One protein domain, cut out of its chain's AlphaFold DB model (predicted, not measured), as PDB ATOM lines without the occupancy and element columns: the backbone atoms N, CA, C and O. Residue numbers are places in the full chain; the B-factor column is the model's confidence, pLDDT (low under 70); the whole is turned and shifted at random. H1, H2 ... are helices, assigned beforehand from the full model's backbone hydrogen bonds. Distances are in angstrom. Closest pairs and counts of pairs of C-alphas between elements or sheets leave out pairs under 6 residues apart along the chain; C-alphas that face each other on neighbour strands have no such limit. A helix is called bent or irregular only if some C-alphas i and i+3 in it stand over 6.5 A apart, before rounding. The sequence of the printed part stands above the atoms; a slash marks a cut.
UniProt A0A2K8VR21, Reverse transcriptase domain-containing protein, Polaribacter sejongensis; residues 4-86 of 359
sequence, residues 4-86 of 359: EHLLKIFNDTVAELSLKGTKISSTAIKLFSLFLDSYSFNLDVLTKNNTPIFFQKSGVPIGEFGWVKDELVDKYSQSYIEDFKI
ATOM      1  N   GLU A   4     -16.534 -38.676 -41.576       95.00
ATOM      2  CA  GLU A   4     -17.878 -38.706 -40.980       95.00
ATOM      3  C   GLU A   4     -17.897 -38.032 -39.607       95.00
ATOM      4  O   GLU A   4     -18.782 -37.229 -39.311       95.00
ATOM      5  N   HIS A   5     -16.867 -38.282 -38.794       95.50
ATOM      6  CA  HIS A   5     -16.701 -37.613 -37.506       95.50
ATOM      7  C   HIS A   5     -16.518 -36.100 -37.657       95.50
ATOM      8  O   HIS A   5     -17.107 -35.321 -36.908       95.50
ATOM      9  N   LEU A   6     -15.760 -35.655 -38.665       95.69
ATOM     10  CA  LEU A   6     -15.623 -34.228 -38.976       95.69
ATOM     11  C   LEU A   6     -16.955 -33.585 -39.375       95.69
ATOM     12  O   LEU A   6     -17.252 -32.482 -38.916       95.69
ATOM     13  N   LEU A   7     -17.760 -34.262 -40.200       95.38
ATOM     14  CA  LEU A   7     -19.096 -33.796 -40.579       95.38
ATOM     15  C   LEU A   7     -20.017 -33.699 -39.364       95.38
ATOM     16  O   LEU A   7     -20.724 -32.703 -39.218       95.38
ATOM     17  N   LYS A   8     -19.970 -34.690 -38.468       95.75
ATOM     18  CA  LYS A   8     -20.719 -34.665 -37.210       95.75
ATOM     19  C   LYS A   8     -20.344 -33.447 -36.363       95.75
ATOM     20  O   LYS A   8     -21.217 -32.641 -36.058       95.75
ATOM     21  N   ILE A   9     -19.052 -33.245 -36.075       95.88
ATOM     22  CA  ILE A   9     -18.575 -32.087 -35.294       95.88
ATOM     23  C   ILE A   9     -18.981 -30.765 -35.953       95.88
ATOM     24  O   ILE A   9     -19.374 -29.815 -35.269       95.88
ATOM     25  N   PHE A  10     -18.875 -30.676 -37.280       96.25
ATOM     26  CA  PHE A  10     -19.268 -29.483 -38.019       96.25
ATOM     27  C   PHE A  10     -20.762 -29.190 -37.861       96.25
ATOM     28  O   PHE A  10     -21.122 -28.071 -37.499       96.25
ATOM     29  N   ASN A  11     -21.621 -30.188 -38.060       95.12
ATOM     30  CA  ASN A  11     -23.069 -30.040 -37.930       95.12
ATOM     31  C   ASN A  11     -23.487 -29.694 -36.493       95.12
ATOM     32  O   ASN A  11     -24.298 -28.787 -36.304       95.12
ATOM     33  N   ASP A  12     -22.874 -30.328 -35.492       95.12
ATOM     34  CA  ASP A  12     -23.097 -30.011 -34.076       95.12
ATOM     35  C   ASP A  12     -22.713 -28.550 -33.775       95.12
ATOM     36  O   ASP A  12     -23.438 -27.823 -33.093       95.12
ATOM     37  N   THR A  13     -21.605 -28.073 -34.352       95.19
ATOM     38  CA  THR A  13     -21.160 -26.677 -34.213       95.19
ATOM     39  C   THR A  13     -22.110 -25.702 -34.914       95.19
ATOM     40  O   THR A  13     -22.412 -24.636 -34.376       95.19
ATOM     41  N   VAL A  14     -22.616 -26.051 -36.102       95.44
ATOM     42  CA  VAL A  14     -23.628 -25.253 -36.815       95.44
ATOM     43  C   VAL A  14     -24.914 -25.156 -35.989       95.44
ATOM     44  O   VAL A  14     -25.480 -24.067 -35.879       95.44
ATOM     45  N   ALA A  15     -25.349 -26.253 -35.363       95.00
ATOM     46  CA  ALA A  15     -26.502 -26.261 -34.468       95.00
ATOM     47  C   ALA A  15     -26.270 -25.378 -33.227       95.00
ATOM     48  O   ALA A  15     -27.123 -24.547 -32.908       95.00
ATOM     49  N   GLU A  16     -25.097 -25.473 -32.583       94.56
ATOM     50  CA  GLU A  16     -24.710 -24.607 -31.452       94.56
ATOM     51  C   GLU A  16     -24.758 -23.117 -31.838       94.56
ATOM     52  O   GLU A  16     -25.256 -22.285 -31.077       94.56
ATOM     53  N   LEU A  17     -24.253 -22.763 -33.022       94.75
ATOM     54  CA  LEU A  17     -24.242 -21.384 -33.517       94.75
ATOM     55  C   LEU A  17     -25.643 -20.874 -33.869       94.75
ATOM     56  O   LEU A  17     -25.959 -19.721 -33.571       94.75
ATOM     57  N   SER A  18     -26.493 -21.738 -34.427       94.19
ATOM     58  CA  SER A  18     -27.893 -21.419 -34.719       94.19
ATOM     59  C   SER A  18     -28.657 -21.050 -33.443       94.19
ATOM     60  O   SER A  18     -29.343 -20.028 -33.410       94.19
ATOM     61  N   LEU A  19     -28.450 -21.798 -32.350       95.06
ATOM     62  CA  LEU A  19     -29.031 -21.490 -31.033       95.06
ATOM     63  C   LEU A  19     -28.564 -20.138 -30.469       95.06
ATOM     64  O   LEU A  19     -29.280 -19.511 -29.695       95.06
ATOM     65  N   LYS A  20     -27.383 -19.660 -30.876       95.19
ATOM     66  CA  LYS A  20     -26.836 -18.343 -30.508       95.19
ATOM     67  C   LYS A  20     -27.234 -17.227 -31.484       95.19
ATOM     68  O   LYS A  20     -26.679 -16.134 -31.415       95.19
ATOM     69  N   GLY A  21     -28.152 -17.494 -32.415       94.75
ATOM     70  CA  GLY A  21     -28.629 -16.524 -33.404       94.75
ATOM     71  C   GLY A  21     -27.708 -16.333 -34.612       94.75
ATOM     72  O   GLY A  21     -27.938 -15.438 -35.422       94.75
ATOM     73  N   THR A  22     -26.671 -17.161 -34.774       95.00
ATOM     74  CA  THR A  22     -25.782 -17.115 -35.942       95.00
ATOM     75  C   THR A  22     -26.230 -18.138 -36.981       95.00
ATOM     76  O   THR A  22     -26.070 -19.342 -36.795       95.00
ATOM     77  N   LYS A  23     -26.759 -17.663 -38.113       92.88
ATOM     78  CA  LYS A  23     -27.176 -18.531 -39.220       92.88
ATOM     79  C   LYS A  23     -26.024 -18.758 -40.197       92.88
ATOM     80  O   LYS A  23     -25.545 -17.821 -40.831       92.88
ATOM     81  N   ILE A  24     -25.613 -20.012 -40.354       93.75
ATOM     82  CA  ILE A  24     -24.600 -20.403 -41.341       93.75
ATOM     83  C   ILE A  24     -25.257 -20.586 -42.713       93.75
ATOM     84  O   ILE A  24     -26.331 -21.175 -42.833       93.75
ATOM     85  N   SER A  25     -24.614 -20.059 -43.757       95.00
ATOM     86  CA  SER A  25     -25.092 -20.186 -45.136       95.00
ATOM     87  C   SER A  25     -25.099 -21.648 -45.591       95.00
ATOM     88  O   SER A  25     -24.122 -22.372 -45.394       95.00
ATOM     89  N   SER A  26     -26.163 -22.065 -46.280       94.31
ATOM     90  CA  SER A  26     -26.264 -23.398 -46.890       94.31
ATOM     91  C   SER A  26     -25.132 -23.667 -47.884       94.31
ATOM     92  O   SER A  26     -24.628 -24.787 -47.960       94.31
ATOM     93  N   THR A  27     -24.663 -22.635 -48.591       95.31
ATOM     94  CA  THR A  27     -23.509 -22.729 -49.492       95.31
ATOM     95  C   THR A  27     -22.231 -23.088 -48.739       95.31
ATOM     96  O   THR A  27     -21.445 -23.886 -49.237       95.31
ATOM     97  N   ALA A  28     -22.025 -22.548 -47.533       93.19
ATOM     98  CA  ALA A  28     -20.846 -22.858 -46.724       93.19
ATOM     99  C   ALA A  28     -20.872 -24.307 -46.215       93.19
ATOM    100  O   ALA A  28     -19.851 -24.990 -46.254       93.19
ATOM    101  N   ILE A  29     -22.049 -24.797 -45.811       94.56
ATOM    102  CA  ILE A  29     -22.255 -26.200 -45.417       94.56
ATOM    103  C   ILE A  29     -21.957 -27.130 -46.600       94.56
ATOM    104  O   ILE A  29     -21.190 -28.083 -46.471       94.56
ATOM    105  N   LYS A  30     -22.496 -26.810 -47.784       95.38
ATOM    106  CA  LYS A  30     -22.224 -27.561 -49.015       95.38
ATOM    107  C   LYS A  30     -20.737 -27.545 -49.376       95.38
ATOM    108  O   LYS A  30     -20.194 -28.584 -49.735       95.38
ATOM    109  N   LEU A  31     -20.076 -26.390 -49.260       94.31
ATOM    110  CA  LEU A  31     -18.644 -26.250 -49.530       94.31
ATOM    111  C   LEU A  31     -17.810 -27.138 -48.601       94.31
ATOM    112  O   LEU A  31     -16.878 -27.782 -49.067       94.31
ATOM    113  N   PHE A  32     -18.155 -27.196 -47.311       94.69
ATOM    114  CA  PHE A  32     -17.464 -28.045 -46.343       94.69
ATOM    115  C   PHE A  32     -17.574 -29.534 -46.704       94.69
ATOM    116  O   PHE A  32     -16.561 -30.229 -46.726       94.69
ATOM    117  N   SER A  33     -18.776 -30.004 -47.062       93.38
ATOM    118  CA  SER A  33     -18.985 -31.390 -47.510       93.38
ATOM    119  C   SER A  33     -18.185 -31.704 -48.773       93.38
ATOM    120  O   SER A  33     -17.413 -32.655 -48.785       93.38
ATOM    121  N   LEU A  34     -18.300 -30.861 -49.808       94.38
ATOM    122  CA  LEU A  34     -17.570 -31.044 -51.067       94.38
ATOM    123  C   LEU A  34     -16.052 -31.037 -50.863       94.38
ATOM    124  O   LEU A  34     -15.330 -31.763 -51.540       94.38
ATOM    125  N   PHE A  35     -15.562 -30.219 -49.931       94.56
ATOM    126  CA  PHE A  35     -14.148 -30.176 -49.592       94.56
ATOM    127  C   PHE A  35     -13.671 -31.495 -48.973       94.56
ATOM    128  O   PHE A  35     -12.627 -32.001 -49.384       94.56
ATOM    129  N   LEU A  36     -14.426 -32.075 -48.035       93.50
ATOM    130  CA  LEU A  36     -14.100 -33.394 -47.481       93.50
ATOM    131  C   LEU A  36     -14.181 -34.485 -48.555       93.50
ATOM    132  O   LEU A  36     -13.262 -35.287 -48.677       93.50
ATOM    133  N   ASP A  37     -15.206 -34.458 -49.406       92.94
ATOM    134  CA  ASP A  37     -15.368 -35.442 -50.479       92.94
ATOM    135  C   ASP A  37     -14.264 -35.393 -51.541       92.94
ATOM    136  O   ASP A  37     -14.018 -36.397 -52.208       92.94
ATOM    137  N   SER A  38     -13.581 -34.254 -51.687       93.44
ATOM    138  CA  SER A  38     -12.540 -34.055 -52.700       93.44
ATOM    139  C   SER A  38     -11.224 -34.793 -52.430       93.44
ATOM    140  O   SER A  38     -10.361 -34.811 -53.309       93.44
ATOM    141  N   TYR A  39     -11.027 -35.343 -51.227       94.62
ATOM    142  CA  TYR A  39      -9.735 -35.895 -50.832       94.62
ATOM    143  C   TYR A  39      -9.821 -36.908 -49.695       94.62
ATOM    144  O   TYR A  39     -10.277 -36.590 -48.602       94.62
ATOM    145  N   SER A  40      -9.215 -38.068 -49.888       95.19
ATOM    146  CA  SER A  40      -8.984 -39.090 -48.878       95.19
ATOM    147  C   SER A  40      -7.556 -39.618 -49.000       95.19
ATOM    148  O   SER A  40      -7.135 -40.094 -50.050       95.19
ATOM    149  N   PHE A  41      -6.775 -39.568 -47.924       94.56
ATOM    150  CA  PHE A  41      -5.384 -40.017 -47.951       94.56
ATOM    151  C   PHE A  41      -5.278 -41.522 -48.237       94.56
ATOM    152  O   PHE A  41      -4.484 -41.931 -49.084       94.56
ATOM    153  N   ASN A  42      -6.091 -42.346 -47.567       94.19
ATOM    154  CA  ASN A  42      -6.036 -43.800 -47.719       94.19
ATOM    155  C   ASN A  42      -6.518 -44.284 -49.095       94.19
ATOM    156  O   ASN A  42      -6.001 -45.282 -49.588       94.19
ATOM    157  N   LEU A  43      -7.443 -43.566 -49.739       92.69
ATOM    158  CA  LEU A  43      -7.994 -43.961 -51.042       92.69
ATOM    159  C   LEU A  43      -7.277 -43.284 -52.221       92.69
ATOM    160  O   LEU A  43      -6.946 -43.942 -53.209       92.69
ATOM    161  N   ASP A  44      -6.978 -41.989 -52.113       91.88
ATOM    162  CA  ASP A  44      -6.477 -41.194 -53.240       91.88
ATOM    163  C   ASP A  44      -4.954 -41.078 -53.267       91.88
ATOM    164  O   ASP A  44      -4.368 -40.995 -54.348       91.88
ATOM    165  N   VAL A  45      -4.298 -41.055 -52.100       91.50
ATOM    166  CA  VAL A  45      -2.849 -40.813 -51.999       91.50
ATOM    167  C   VAL A  45      -2.072 -42.115 -51.854       91.50
ATOM    168  O   VAL A  45      -1.144 -42.354 -52.625       91.50
ATOM    169  N   LEU A  46      -2.457 -42.994 -50.927       91.56
ATOM    170  CA  LEU A  46      -1.716 -44.241 -50.695       91.56
ATOM    171  C   LEU A  46      -1.719 -45.186 -51.889       91.56
ATOM    172  O   LEU A  46      -0.711 -45.839 -52.155       91.56
ATOM    173  N   THR A  47      -2.797 -45.206 -52.668       90.50
ATOM    174  CA  THR A  47      -2.875 -46.004 -53.899       90.50
ATOM    175  C   THR A  47      -1.816 -45.596 -54.933       90.50
ATOM    176  O   THR A  47      -1.442 -46.408 -55.783       90.50
ATOM    177  N   LYS A  48      -1.254 -44.379 -54.838       89.75
ATOM    178  CA  LYS A  48      -0.181 -43.898 -55.723       89.75
ATOM    179  C   LYS A  48       1.184 -44.505 -55.410       89.75
ATOM    180  O   LYS A  48       2.006 -44.564 -56.321       89.75
ATOM    181  N   ASN A  49       1.410 -45.031 -54.202       88.81
ATOM    182  CA  ASN A  49       2.648 -45.759 -53.881       88.81
ATOM    183  C   ASN A  49       2.836 -46.983 -54.790       88.81
ATOM    184  O   ASN A  49       3.956 -47.315 -55.162       88.81
ATOM    185  N   ASN A  50       1.733 -47.588 -55.242       85.94
ATOM    186  CA  ASN A  50       1.750 -48.729 -56.159       85.94
ATOM    187  C   ASN A  50       1.933 -48.316 -57.634       85.94
ATOM    188  O   ASN A  50       1.930 -49.171 -58.516       85.94
ATOM    189  N   THR A  51       2.065 -47.015 -57.935       85.75
ATOM    190  CA  THR A  51       2.168 -46.483 -59.305       85.75
ATOM    191  C   THR A  51       3.452 -45.660 -59.498       85.75
ATOM    192  O   THR A  51       3.396 -44.430 -59.487       85.75
ATOM    193  N   PRO A  52       4.619 -46.280 -59.760       77.44
ATOM    194  CA  PRO A  52       5.887 -45.551 -59.919       77.44
ATOM    195  C   PRO A  52       5.869 -44.455 -61.001       77.44
ATOM    196  O   PRO A  52       6.519 -43.420 -60.863       77.44
ATOM    197  N   ILE A  53       5.056 -44.641 -62.050       84.31
ATOM    198  CA  ILE A  53       4.852 -43.674 -63.144       84.31
ATOM    199  C   ILE A  53       4.340 -42.319 -62.624       84.31
ATOM    200  O   ILE A  53       4.626 -41.280 -63.221       84.31
ATOM    201  N   PHE A  54       3.601 -42.304 -61.510       86.62
ATOM    202  CA  PHE A  54       3.077 -41.078 -60.911       86.62
ATOM    203  C   PHE A  54       4.199 -40.106 -60.516       86.62
ATOM    204  O   PHE A  54       4.122 -38.919 -60.842       86.62
ATOM    205  N   PHE A  55       5.261 -40.605 -59.879       86.31
ATOM    206  CA  PHE A  55       6.390 -39.784 -59.433       86.31
ATOM    207  C   PHE A  55       7.155 -39.199 -60.621       86.31
ATOM    208  O   PHE A  55       7.411 -37.996 -60.668       86.31
ATOM    209  N   GLN A  56       7.405 -40.026 -61.640       82.50
ATOM    210  CA  GLN A  56       8.093 -39.602 -62.856       82.50
ATOM    211  C   GLN A  56       7.312 -38.516 -63.612       82.50
ATOM    212  O   GLN A  56       7.891 -37.500 -63.991       82.50
ATOM    213  N   LYS A  57       5.991 -38.685 -63.777       88.25
ATOM    214  CA  LYS A  57       5.123 -37.668 -64.402       88.25
ATOM    215  C   LYS A  57       5.047 -36.374 -63.594       88.25
ATOM    216  O   LYS A  57       4.891 -35.308 -64.174       88.25
ATOM    217  N   SER A  58       5.167 -36.469 -62.275       85.12
ATOM    218  CA  SER A  58       5.110 -35.315 -61.374       85.12
ATOM    219  C   SER A  58       6.446 -34.567 -61.266       85.12
ATOM    220  O   SER A  58       6.529 -33.581 -60.539       85.12
ATOM    221  N   GLY A  59       7.498 -35.017 -61.965       84.06
ATOM    222  CA  GLY A  59       8.819 -34.385 -61.929       84.06
ATOM    223  C   GLY A  59       9.516 -34.498 -60.570       84.06
ATOM    224  O   GLY A  59      10.395 -33.693 -60.265       84.06
ATOM    225  N   VAL A  60       9.123 -35.476 -59.748       82.62
ATOM    226  CA  VAL A  60       9.706 -35.726 -58.426       82.62
ATOM    227  C   VAL A  60      10.455 -37.062 -58.413       82.62
ATOM    228  O   VAL A  60      10.111 -37.966 -59.179       82.62
ATOM    229  N   PRO A  61      11.479 -37.221 -57.556       82.81
ATOM    230  CA  PRO A  61      12.120 -38.514 -57.356       82.81
ATOM    231  C   PRO A  61      11.101 -39.588 -56.967       82.81
ATOM    232  O   PRO A  61      10.121 -39.298 -56.277       82.81
ATOM    233  N   ILE A  62      11.350 -40.832 -57.387       84.06
ATOM    234  CA  ILE A  62      10.556 -41.982 -56.945       84.06
ATOM    235  C   ILE A  62      10.657 -42.064 -55.421       84.06
ATOM    236  O   ILE A  62      11.756 -42.053 -54.864       84.06
ATOM    237  N   GLY A  63       9.505 -42.124 -54.763       85.31
ATOM    238  CA  GLY A  63       9.401 -42.196 -53.316       85.31
ATOM    239  C   GLY A  63       8.106 -42.873 -52.896       85.31
ATOM    240  O   GLY A  63       7.432 -43.505 -53.705       85.31
ATOM    241  N   GLU A  64       7.762 -42.720 -51.625       89.56
ATOM    242  CA  GLU A  64       6.535 -43.250 -51.045       89.56
ATOM    243  C   GLU A  64       5.870 -42.199 -50.151       89.56
ATOM    244  O   GLU A  64       6.529 -41.385 -49.496       89.56
ATOM    245  N   PHE A  65       4.543 -42.218 -50.120       90.38
ATOM    246  CA  PHE A  65       3.747 -41.510 -49.133       90.38
ATOM    247  C   PHE A  65       3.680 -42.358 -47.863       90.38
ATOM    248  O   PHE A  65       3.082 -43.433 -47.868       90.38
ATOM    249  N   GLY A  66       4.299 -41.877 -46.784       90.56
ATOM    250  CA  GLY A  66       4.294 -42.565 -45.492       90.56
ATOM    251  C   GLY A  66       2.900 -42.627 -44.862       90.56
ATOM    252  O   GLY A  66       2.112 -41.689 -44.992       90.56
ATOM    253  N   TRP A  67       2.609 -43.712 -44.144       92.00
ATOM    254  CA  TRP A  67       1.328 -43.939 -43.472       92.00
ATOM    255  C   TRP A  67       1.526 -44.443 -42.048       92.00
ATOM    256  O   TRP A  67       2.380 -45.286 -41.804       92.00
ATOM    257  N   VAL A  68       0.696 -43.960 -41.128       91.56
ATOM    258  CA  VAL A  68       0.686 -44.367 -39.712       91.56
ATOM    259  C   VAL A  68      -0.289 -45.526 -39.497       91.56
ATOM    260  O   VAL A  68      -1.222 -45.435 -38.700       91.56
ATOM    261  N   LYS A  69      -0.155 -46.579 -40.316       91.88
ATOM    262  CA  LYS A  69      -1.099 -47.707 -40.326       91.88
ATOM    263  C   LYS A  69      -1.141 -48.371 -38.959       91.88
ATOM    264  O   LYS A  69      -2.212 -48.477 -38.377       91.88
ATOM    265  N   ASP A  70       0.024 -48.774 -38.468       93.31
ATOM    266  CA  ASP A  70       0.147 -49.569 -37.253       93.31
ATOM    267  C   ASP A  70      -0.396 -48.789 -36.052       93.31
ATOM    268  O   ASP A  70      -1.227 -49.306 -35.314       93.31
ATOM    269  N   GLU A  71      -0.074 -47.494 -35.928       93.38
ATOM    270  CA  GLU A  71      -0.604 -46.681 -34.828       93.38
ATOM    271  C   GLU A  71      -2.127 -46.484 -34.895       93.38
ATOM    272  O   GLU A  71      -2.780 -46.374 -33.856       93.38
ATOM    273  N   LEU A  72      -2.710 -46.413 -36.097       93.56
ATOM    274  CA  LEU A  72      -4.160 -46.306 -36.267       93.56
ATOM    275  C   LEU A  72      -4.873 -47.629 -35.969       93.56
ATOM    276  O   LEU A  72      -5.931 -47.601 -35.343       93.56
ATOM    277  N   VAL A  73      -4.304 -48.761 -36.393       94.25
ATOM    278  CA  VAL A  73      -4.852 -50.093 -36.100       94.25
ATOM    279  C   VAL A  73      -4.787 -50.370 -34.604       94.25
ATOM    280  O   VAL A  73      -5.802 -50.743 -34.021       94.25
ATOM    281  N   ASP A  74      -3.634 -50.120 -33.983       93.81
ATOM    282  CA  ASP A  74      -3.409 -50.338 -32.553       93.81
ATOM    283  C   ASP A  74      -4.348 -49.487 -31.689       93.81
ATOM    284  O   ASP A  74      -4.796 -49.925 -30.628       93.81
ATOM    285  N   LYS A  75      -4.640 -48.249 -32.116       93.44
ATOM    286  CA  LYS A  75      -5.473 -47.319 -31.342       93.44
ATOM    287  C   LYS A  75      -6.971 -47.464 -31.610       93.44
ATOM    288  O   LYS A  75      -7.753 -47.204 -30.696       93.44
ATOM    289  N   TYR A  76      -7.365 -47.819 -32.834       93.44
ATOM    290  CA  TYR A  76      -8.764 -47.841 -33.270       93.44
ATOM    291  C   TYR A  76      -9.184 -49.230 -33.750       93.44
ATOM    292  O   TYR A  76      -9.833 -49.949 -32.995       93.44
ATOM    293  N   SER A  77      -8.842 -49.602 -34.986       93.81
ATOM    294  CA  SER A  77      -9.033 -50.948 -35.543       93.81
ATOM    295  C   SER A  77      -8.528 -51.017 -36.988       93.81
ATOM    296  O   SER A  77      -8.296 -49.996 -37.638       93.81
ATOM    297  N   GLN A  78      -8.422 -52.234 -37.531       93.50
ATOM    298  CA  GLN A  78      -8.219 -52.438 -38.969       93.50
ATOM    299  C   GLN A  78      -9.425 -51.937 -39.785       93.50
ATOM    300  O   GLN A  78      -9.236 -51.228 -40.773       93.50
ATOM    301  N   SER A  79     -10.649 -52.207 -39.313       93.62
ATOM    302  CA  SER A  79     -11.885 -51.740 -39.956       93.62
ATOM    303  C   SER A  79     -11.961 -50.217 -40.053       93.62
ATOM    304  O   SER A  79     -12.421 -49.686 -41.052       93.62
ATOM    305  N   TYR A  80     -11.407 -49.480 -39.083       93.31
ATOM    306  CA  TYR A  80     -11.369 -48.019 -39.137       93.31
ATOM    307  C   TYR A  80     -10.631 -47.491 -40.380       93.31
ATOM    308  O   TYR A  80     -11.011 -46.465 -40.941       93.31
ATOM    309  N   ILE A  81      -9.575 -48.174 -40.828       92.44
ATOM    310  CA  ILE A  81      -8.794 -47.762 -42.005       92.44
ATOM    311  C   ILE A  81      -9.479 -48.179 -43.311       92.44
ATOM    312  O   ILE A  81      -9.309 -47.507 -44.332       92.44
ATOM    313  N   GLU A  82     -10.213 -49.288 -43.285       91.62
ATOM    314  CA  GLU A  82     -10.881 -49.876 -44.448       91.62
ATOM    315  C   GLU A  82     -12.221 -49.197 -44.744       91.62
ATOM    316  O   GLU A  82     -12.502 -48.872 -45.898       91.62
ATOM    317  N   ASP A  83     -13.001 -48.909 -43.703       94.19
ATOM    318  CA  ASP A  83     -14.387 -48.455 -43.828       94.19
ATOM    319  C   ASP A  83     -14.503 -46.933 -43.975       94.19
ATOM    320  O   ASP A  83     -15.497 -46.430 -44.504       94.19
ATOM    321  N   PHE A  84     -13.497 -46.170 -43.532       95.31
ATOM    322  CA  PHE A  84     -13.581 -44.711 -43.492       95.31
ATOM    323  C   PHE A  84     -12.609 -43.997 -44.427       95.31
ATOM    324  O   PHE A  84     -11.448 -44.370 -44.602       95.31
ATOM    325  N   LYS A  85     -13.066 -42.857 -44.957       95.69
ATOM    326  CA  LYS A  85     -12.197 -41.862 -45.594       95.69
ATOM    327  C   LYS A  85     -11.411 -41.098 -44.529       95.69
ATOM    328  O   LYS A  85     -11.997 -40.523 -43.600       95.69
ATOM    329  N   ILE A  86     -10.085 -41.076 -44.664       95.12
ATOM    330  CA  ILE A  86      -9.188 -40.485 -43.670       95.12
ATOM    331  C   ILE A  86      -8.306 -39.422 -44.312       95.12
ATOM    332  O   ILE A  86      -7.650 -39.655 -45.318       95.12
TER     333      ILE A  86
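Overview. This is residues 4 to 86 of the 359 residues of the protein "Reverse transcriptase domain-containing protein" of Polaribacter sejongensis (UniProt A0A2K8VR21). This is an open, flat chain of helices with few contacts: H1 and H2 lie side by side at one end as a loose pair running opposite ways, H3 carries the line on toward the other end, and H4 makes a corner there. A long unnamed stretch, residues 58 to 68, then folds back past H3 to a small pair of helices, H5 and H6, off to one side. The printed part has 83 residues with six named helices, H1 to H6 in chain order, and no named strand; the class is all helix. The whole is only just loose, close to extended, with a radius of gyration of the C-alphas of 17.7 A and spans of 52 by 33 by 16 A. Residues 16 to 21, of which 16 to 19 belong to H1, stand free.

Arrangement. The longest helix, H1, residues 4 to 19, is close to but not clearly touching H2, residues 26 to 37; their closest C-alphas, those of Leu 7 and Ser 33, are 7.3 A apart. The two run opposite ways at a shallow tilt of 15 degrees. H3, residues 41 to 50, is apart from both. H4, residues 52 to 57, is close to H3 but not clearly touching it, about perpendicular at 83 degrees, with the closest C-alphas, those of Lys 48 and Phe 54, 6.7 A apart. H6, residues 78 to 83, is also close to H3 but not clearly touching it; the closest C-alphas, those of Asn 42 and Ile 81, are 7.5 A apart. H5, residues 69 to 75, touches H6, with the closest C-alphas, those of Val 73 and Ile 81, 7.5 A apart; at 71 degrees they are only just about perpendicular. Every O i to N i+4 pair is within hydrogen-bond range in H1, H2, H5 and H6; in H4 it is 1 of 2, and in H3 1 of 6, beside 3 of 7 O i to N i+3 pairs.

Along the chain. H1 begins at C-alpha 4 (-17.878, -38.706, -40.980) and is 22.8 A long from first to last C-alpha. H2 measures 16.6 A and H3 13.9 A. H3 is neither bent nor irregular, but only just: C-alphas 43 and 46 are 6.3 A apart. H4, H5 and H6 measure 9.1 A, 10.0 A and 8.8 A, and H6 ends at C-alpha 83 (-14.387, -48.455, -43.828).

Size, cuts and confidence. The two C-alphas farthest apart, those of Gly 21 and Gln 56, are 52.4 A apart, while those of Glu 4 and Ile 86, first and last printed, are 9.3 A apart. The link from H4 to H5, 11 residues, is long. The printed part has no cut; its mean pLDDT is 92.2, and no printed residue is under 70.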